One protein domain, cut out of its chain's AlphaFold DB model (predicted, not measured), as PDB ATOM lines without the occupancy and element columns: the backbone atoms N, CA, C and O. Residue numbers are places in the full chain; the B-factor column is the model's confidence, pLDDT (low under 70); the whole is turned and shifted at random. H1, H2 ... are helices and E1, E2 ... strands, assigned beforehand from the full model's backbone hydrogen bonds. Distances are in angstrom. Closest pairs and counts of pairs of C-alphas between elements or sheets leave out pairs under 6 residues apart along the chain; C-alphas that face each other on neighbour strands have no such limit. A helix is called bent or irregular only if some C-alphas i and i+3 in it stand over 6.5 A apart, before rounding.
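What this domain is: This is residues 10 to 57 of the 158 residues of an uncharacterized protein of Desulfosporosinus sp. OT (UniProt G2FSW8). A small three-stranded sheet, E1 E2 E3, is covered on one face by a single helix, H1, while its other face is bare; the chain leaves E3 straight into H1, which folds back over the sheet along its strands, on the side of E3. From the last residue of H1, Leu 48, onward, residues 48 to 57, of which 50 to 55 belong to the short helix H2, stick out as a tail. The printed part has 48 residues with three named strands and then two named helices, in the order E1 E2 E3 H1 H2; the sheet's order is E1, E2, E3, antiparallel throughout, and the class is mixed, helices and strands. The whole is only just compact, close to loose, with a radius of gyration of the C-alphas of 11.2 A, and flat, spanning 31 by 23 by 12 A.

Where its parts are: E1 is residues 10 to 13, 10.0 A long, with C-alpha 10 at (318.274, 306.725, 150.035). E2 is residues 17 to 22, 17.0 A long. E3 is residues 30 to 33, 10.4 A long. H1 is residues 34 to 48, 16.9 A long, with C-alpha 34 at (310.806, 311.426, 163.412); it is irregular, with C-alphas 35 and 38 7.5 A apart. H2 is residues 50 to 55, 9.1 A long, and ends with C-alpha 55 at (313.424, 290.257, 145.722); it is neither bent nor irregular, but only just: C-alphas 51 and 54 are 6.1 A apart.

How they stand to each other: E1, E2 and E3 form a meander, each strand the antiparallel neighbour of the one before, with E1 and E3 as edge strands. The hairpin E1 and E2 has N 12 and O 19 within hydrogen-bond range at 2.8 A. In the hairpin E2 and E3, N 18 and O 32 are 2.8 A apart. H1 is on the sheet at a height of 9.1 A, making two layers, a helix on one face of a sheet. It lies over E3 and runs along the strands, at 8 degrees to E3 on the local plane. The closest C-alphas of E2 and H1 are those of Glu 17 and Ile 34, 5.1 A apart. H1 and H2 are close but not clearly touching, at 7.0 A between the C-alphas of Leu 47 and Leu 53, with a steep tilt of 53 degrees, the same way. H2 is apart from E1, E2 and E3. Of the O i to N i+4 pairs, 7 of 11 are within hydrogen-bond range in H1 and 0 of 2 in H2, where 1 of 3 O i to N i+3 pairs is.

The domain as a whole: The two C-alphas farthest apart, those of Lys 35 and Ser 57, are 31.2 A apart. The printed part has no cut and no long link; E2 to E3 is a short link of 7 residues. The mean pLDDT of the printed part is 85.3, and residues 50 to 57 are under 70.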
ATOM      1  N   TYR A  10     317.594 305.703 149.250       89.69
ATOM      2  CA  TYR A  10     318.274 306.725 150.035       89.69
ATOM      3  C   TYR A  10     317.269 307.426 150.944       89.69
ATOM      4  O   TYR A  10     316.111 307.615 150.573       89.69
ATOM      5  N   ALA A  11     317.711 307.791 152.145       91.88
ATOM      6  CA  ALA A  11     316.884 308.486 153.119       91.88
ATOM      7  C   ALA A  11     317.458 309.871 153.422       91.88
ATOM      8  O   ALA A  11     318.671 310.032 153.561       91.88
ATOM      9  N   LEU A  12     316.576 310.857 153.550       92.62
ATOM     10  CA  LEU A  12     316.884 312.183 154.062       92.62
ATOM     11  C   LEU A  12     316.304 312.288 155.470       92.62
ATOM     12  O   LEU A  12     315.116 312.048 155.681       92.62
ATOM     13  N   CYS A  13     317.150 312.634 156.434       92.62
ATOM     14  CA  CYS A  13     316.748 312.839 157.818       92.62
ATOM     15  C   CYS A  13     317.387 314.126 158.334       92.62
ATOM     16  O   CYS A  13     318.607 314.279 158.278       92.62
ATOM     17  N   ASN A  14     316.569 315.054 158.825       92.25
ATOM     18  CA  ASN A  14     317.016 316.336 159.387       92.25
ATOM     19  C   ASN A  14     316.778 316.426 160.909       92.25
ATOM     20  O   ASN A  14     316.832 317.512 161.483       92.25
ATOM     21  N   GLY A  15     316.462 315.300 161.558       90.44
ATOM     22  CA  GLY A  15     316.127 315.238 162.986       90.44
ATOM     23  C   GLY A  15     314.720 315.735 163.342       90.44
ATOM     24  O   GLY A  15     314.360 315.719 164.515       90.44
ATOM     25  N   LYS A  16     313.920 316.159 162.358       92.00
ATOM     26  CA  LYS A  16     312.488 316.466 162.508       92.00
ATOM     27  C   LYS A  16     311.637 315.550 161.645       92.00
ATOM     28  O   LYS A  16     310.634 315.031 162.103       92.00
ATOM     29  N   GLU A  17     312.073 315.313 160.420       95.06
ATOM     30  CA  GLU A  17     311.380 314.508 159.427       95.06
ATOM     31  C   GLU A  17     312.319 313.433 158.895       95.06
ATOM     32  O   GLU A  17     313.539 313.622 158.792       95.06
ATOM     33  N   PHE A  18     311.722 312.300 158.556       95.06
ATOM     34  CA  PHE A  18     312.364 311.199 157.871       95.06
ATOM     35  C   PHE A  18     311.669 310.985 156.531       95.06
ATOM     36  O   PHE A  18     310.447 310.823 156.476       95.06
ATOM     37  N   ILE A  19     312.452 310.964 155.454       94.06
ATOM     38  CA  ILE A  19     311.955 310.779 154.093       94.06
ATOM     39  C   ILE A  19     312.770 309.691 153.405       94.06
ATOM     40  O   ILE A  19     313.990 309.800 153.323       94.06
ATOM     41  N   LEU A  20     312.109 308.661 152.883       92.56
ATOM     42  CA  LEU A  20     312.732 307.573 152.132       92.56
ATOM     43  C   LEU A  20     312.374 307.669 150.652       92.56
ATOM     44  O   LEU A  20     311.201 307.784 150.299       92.56
ATOM     45  N   TYR A  21     313.374 307.523 149.792       90.75
ATOM     46  CA  TYR A  21     313.232 307.520 148.343       90.75
ATOM     47  C   TYR A  21     313.804 306.247 147.730       90.75
ATOM     48  O   TYR A  21     314.751 305.653 148.251       90.75
ATOM     49  N   HIS A  22     313.256 305.878 146.576       87.56
ATOM     50  CA  HIS A  22     313.873 304.932 145.657       87.56
ATOM     51  C   HIS A  22     314.669 305.729 144.618       87.56
ATOM     52  O   HIS A  22     314.212 306.775 144.164       87.56
ATOM     53  N   VAL A  23     315.848 305.257 144.212       85.12
ATOM     54  CA  VAL A  23     316.712 306.003 143.272       85.12
ATOM     55  C   VAL A  23     316.050 306.224 141.905       85.12
ATOM     56  O   VAL A  23     316.359 307.202 141.230       85.12
ATOM     57  N   SER A  24     315.119 305.356 141.500       83.81
ATOM     58  CA  SER A  24     314.418 305.491 140.215       83.81
ATOM     59  C   SER A  24     313.238 306.467 140.235       83.81
ATOM     60  O   SER A  24     312.735 306.796 139.162       83.81
ATOM     61  N   ASP A  25     312.778 306.912 141.408       83.88
ATOM     62  CA  ASP A  25     311.517 307.639 141.554       83.88
ATOM     63  C   ASP A  25     311.711 308.981 142.265       83.88
ATOM     64  O   ASP A  25     312.384 309.090 143.286       83.88
ATOM     65  N   TYR A  26     311.063 310.026 141.746       85.25
ATOM     66  CA  TYR A  26     311.119 311.369 142.334       85.25
ATOM     67  C   TYR A  26     310.177 311.555 143.533       85.25
ATOM     68  O   TYR A  26     310.306 312.525 144.279       85.25
ATOM     69  N   LYS A  27     309.201 310.658 143.717       91.50
ATOM     70  CA  LYS A  27     308.238 310.730 144.823       91.50
ATOM     71  C   LYS A  27     308.764 309.957 146.041       91.50
ATOM     72  O   LYS A  27     309.303 308.866 145.860       91.50
ATOM     73  N   PRO A  28     308.590 310.486 147.267       91.06
ATOM     74  CA  PRO A  28     308.988 309.775 148.473       91.06
ATOM     75  C   PRO A  28     308.094 308.552 148.694       91.06
ATOM     76  O   PRO A  28     306.877 308.620 148.522       91.06
ATOM     77  N   ILE A  29     308.711 307.444 149.093       90.56
ATOM     78  CA  ILE A  29     308.030 306.195 149.457       90.56
ATOM     79  C   ILE A  29     307.422 306.322 150.852       90.56
ATOM     80  O   ILE A  29     306.297 305.901 151.093       90.56
ATOM     81  N   LEU A  30     308.186 306.912 151.769       91.69
ATOM     82  CA  LEU A  30     307.789 307.182 153.145       91.69
ATOM     83  C   LEU A  30     308.198 308.603 153.495       91.69
ATOM     84  O   LEU A  30     309.303 309.029 153.165       91.69
ATOM     85  N   HIS A  31     307.312 309.310 154.182       94.31
ATOM     86  CA  HIS A  31     307.573 310.625 154.742       94.31
ATOM     87  C   HIS A  31     306.792 310.760 156.049       94.31
ATOM     88  O   HIS A  31     305.564 310.671 156.036       94.31
ATOM     89  N   PHE A  32     307.491 310.942 157.168       94.31
ATOM     90  CA  PHE A  32     306.869 311.124 158.480       94.31
ATOM     91  C   PHE A  32     307.761 311.942 159.434       94.31
ATOM     92  O   PHE A  32     308.975 312.026 159.245       94.31
ATOM     93  N   ASP A  33     307.161 312.530 160.476       95.12
ATOM     94  CA  ASP A  33     307.890 313.178 161.581       95.12
ATOM     95  C   ASP A  33     308.646 312.116 162.391       95.12
ATOM     96  O   ASP A  33     308.065 311.105 162.784       95.12
ATOM     97  N   ILE A  34     309.921 312.354 162.699       93.44
ATOM     98  CA  ILE A  34     310.806 311.426 163.412       93.44
ATOM     99  C   ILE A  34     310.215 310.919 164.739       93.44
ATOM    100  O   ILE A  34     310.526 309.809 165.168       93.44
ATOM    101  N   LYS A  35     309.324 311.679 165.387       93.75
ATOM    102  CA  LYS A  35     308.621 311.252 166.610       93.75
ATOM    103  C   LYS A  35     307.733 310.027 166.388       93.75
ATOM    104  O   LYS A  35     307.487 309.272 167.325       93.75
ATOM    105  N   LEU A  36     307.272 309.820 165.158       93.56
ATOM    106  CA  LEU A  36     306.459 308.680 164.742       93.56
ATOM    107  C   LEU A  36     307.304 307.476 164.308       93.56
ATOM    108  O   LEU A  36     306.743 306.448 163.934       93.56
ATOM    109  N   LEU A  37     308.637 307.551 164.394       91.12
ATOM    110  CA  LEU A  37     309.531 306.450 164.028       91.12
ATOM    111  C   LEU A  37     309.153 305.101 164.671       91.12
ATOM    112  O   LEU A  37     309.167 304.110 163.944       91.12
ATOM    113  N   PRO A  38     308.759 305.015 165.961       92.81
ATOM    114  CA  PRO A  38     308.352 303.738 166.551       92.81
ATOM    115  C   PRO A  38     307.128 303.114 165.868       92.81
ATOM    116  O   PRO A  38     307.026 301.895 165.797       92.81
ATOM    117  N   TYR A  39     306.217 303.941 165.345       93.75
ATOM    118  CA  TYR A  39     305.017 303.485 164.646       93.75
ATOM    119  C   TYR A  39     305.346 302.956 163.243       93.75
ATOM    120  O   TYR A  39     304.857 301.902 162.849       93.75
ATOM    121  N   TYR A  40     306.248 303.635 162.525       92.06
ATOM    122  CA  TYR A  40     306.672 303.263 161.168       92.06
ATOM    123  C   TYR A  40     307.843 302.268 161.123       92.06
ATOM    124  O   TYR A  40     308.289 301.878 160.043       92.06
ATOM    125  N   TRP A  41     308.363 301.831 162.274       90.50
ATOM    126  CA  TRP A  41     309.515 300.926 162.331       90.50
ATOM    127  C   TRP A  41     309.256 299.605 161.598       90.50
ATOM    128  O   TRP A  41     310.125 299.114 160.879       90.50
ATOM    129  N   GLY A  42     308.044 299.057 161.721       90.00
ATOM    130  CA  GLY A  42     307.645 297.845 161.004       90.00
ATOM    131  C   GLY A  42     307.704 298.015 159.483       90.00
ATOM    132  O   GLY A  42     308.236 297.149 158.787       90.00
ATOM    133  N   ASP A  43     307.237 299.154 158.971       87.75
ATOM    134  CA  ASP A  43     307.276 299.476 157.541       87.75
ATOM    135  C   ASP A  43     308.712 299.655 157.044       87.75
ATOM    136  O   ASP A  43     309.077 299.129 155.992       87.75
ATOM    137  N   LEU A  44     309.561 300.320 157.834       88.88
ATOM    138  CA  LEU A  44     310.985 300.471 157.531       88.88
ATOM    139  C   LEU A  44     311.698 299.126 157.455       88.88
ATOM    140  O   LEU A  44     312.427 298.879 156.496       88.88
ATOM    141  N   VAL A  45     311.478 298.240 158.427       87.75
ATOM    142  CA  VAL A  45     312.059 296.892 158.411       87.75
ATOM    143  C   VAL A  45     311.541 296.111 157.206       87.75
ATOM    144  O   VAL A  45     312.315 295.450 156.516       87.75
ATOM    145  N   ASN A  46     310.256 296.222 156.879       84.69
ATOM    146  CA  ASN A  46     309.698 295.576 155.696       84.69
ATOM    147  C   ASN A  46     310.323 296.080 154.389       84.69
ATOM    148  O   ASN A  46     310.580 295.268 153.506       84.69
ATOM    149  N   LEU A  47     310.599 297.374 154.258       82.88
ATOM    150  CA  LEU A  47     311.143 297.950 153.025       82.88
ATOM    151  C   LEU A  47     312.661 297.805 152.903       82.88
ATOM    152  O   LEU A  47     313.171 297.565 151.813       82.88
ATOM    153  N   LEU A  48     313.382 297.948 154.014       83.56
ATOM    154  CA  LEU A  48     314.845 297.989 154.053       83.56
ATOM    155  C   LEU A  48     315.477 296.662 154.489       83.56
ATOM    156  O   LEU A  48     316.702 296.566 154.565       83.56
ATOM    157  N   SER A  49     314.677 295.632 154.785       81.94
ATOM    158  CA  SER A  49     315.220 294.318 155.139       81.94
ATOM    159  C   SER A  49     316.012 293.713 153.973       81.94
ATOM    160  O   SER A  49     315.526 293.695 152.837       81.94
ATOM    161  N   PRO A  50     317.203 293.137 154.232       68.56
ATOM    162  CA  PRO A  50     318.061 292.573 153.189       68.56
ATOM    163  C   PRO A  50     317.349 291.552 152.298       68.56
ATOM    164  O   PRO A  50     317.567 291.548 151.094       68.56
ATOM    165  N   GLY A  51     316.462 290.724 152.864       66.62
ATOM    166  CA  GLY A  51     315.708 289.727 152.098       66.62
ATOM    167  C   GLY A  51     314.806 290.344 151.024       66.62
ATOM    168  O   GLY A  51     314.803 289.880 149.890       66.62
ATOM    169  N   LYS A  52     314.118 291.447 151.340       63.84
ATOM    170  CA  LYS A  52     313.155 292.100 150.436       63.84
ATOM    171  C   LYS A  52     313.807 293.094 149.470       63.84
ATOM    172  O   LYS A  52     313.296 293.306 148.371       63.84
ATOM    173  N   LEU A  53     314.968 293.655 149.829       61.25
ATOM    174  CA  LEU A  53     315.740 294.559 148.963       61.25
ATOM    175  C   LEU A  53     316.164 293.894 147.642       61.25
ATOM    176  O   LEU A  53     316.218 294.561 146.607       61.25
ATOM    177  N   PHE A  54     316.435 292.586 147.663       60.88
ATOM    178  CA  PHE A  54     316.874 291.843 146.481       60.88
ATOM    179  C   PHE A  54     315.741 291.118 145.742       60.88
ATOM    180  O   PHE A  54     315.912 290.800 144.564       60.88
ATOM    181  N   GLU A  55     314.575 290.916 146.360       59.06
ATOM    182  CA  GLU A  55     313.424 290.257 145.722       59.06
ATOM    183  C   GLU A  55     312.870 291.065 144.537       59.06
ATOM    184  O   GLU A  55     312.633 290.501 143.470       59.06
ATOM    185  N   ASN A  56     312.794 292.397 144.658       50.62
ATOM    186  CA  ASN A  56     312.407 293.294 143.555       50.62
ATOM    187  C   ASN A  56     313.560 293.629 142.592       50.62
ATOM    188  O   ASN A  56     313.344 294.241 141.545       50.62
ATOM    189  N   SER A  57     314.791 293.221 142.917       50.53
ATOM    190  CA  SER A  57     315.952 293.401 142.036       50.53
ATOM    191  C   SER A  57     316.071 292.312 140.964       50.53
ATOM    192  O   SER A  57     316.888 292.450 140.052       50.53
TER     193      SER A  57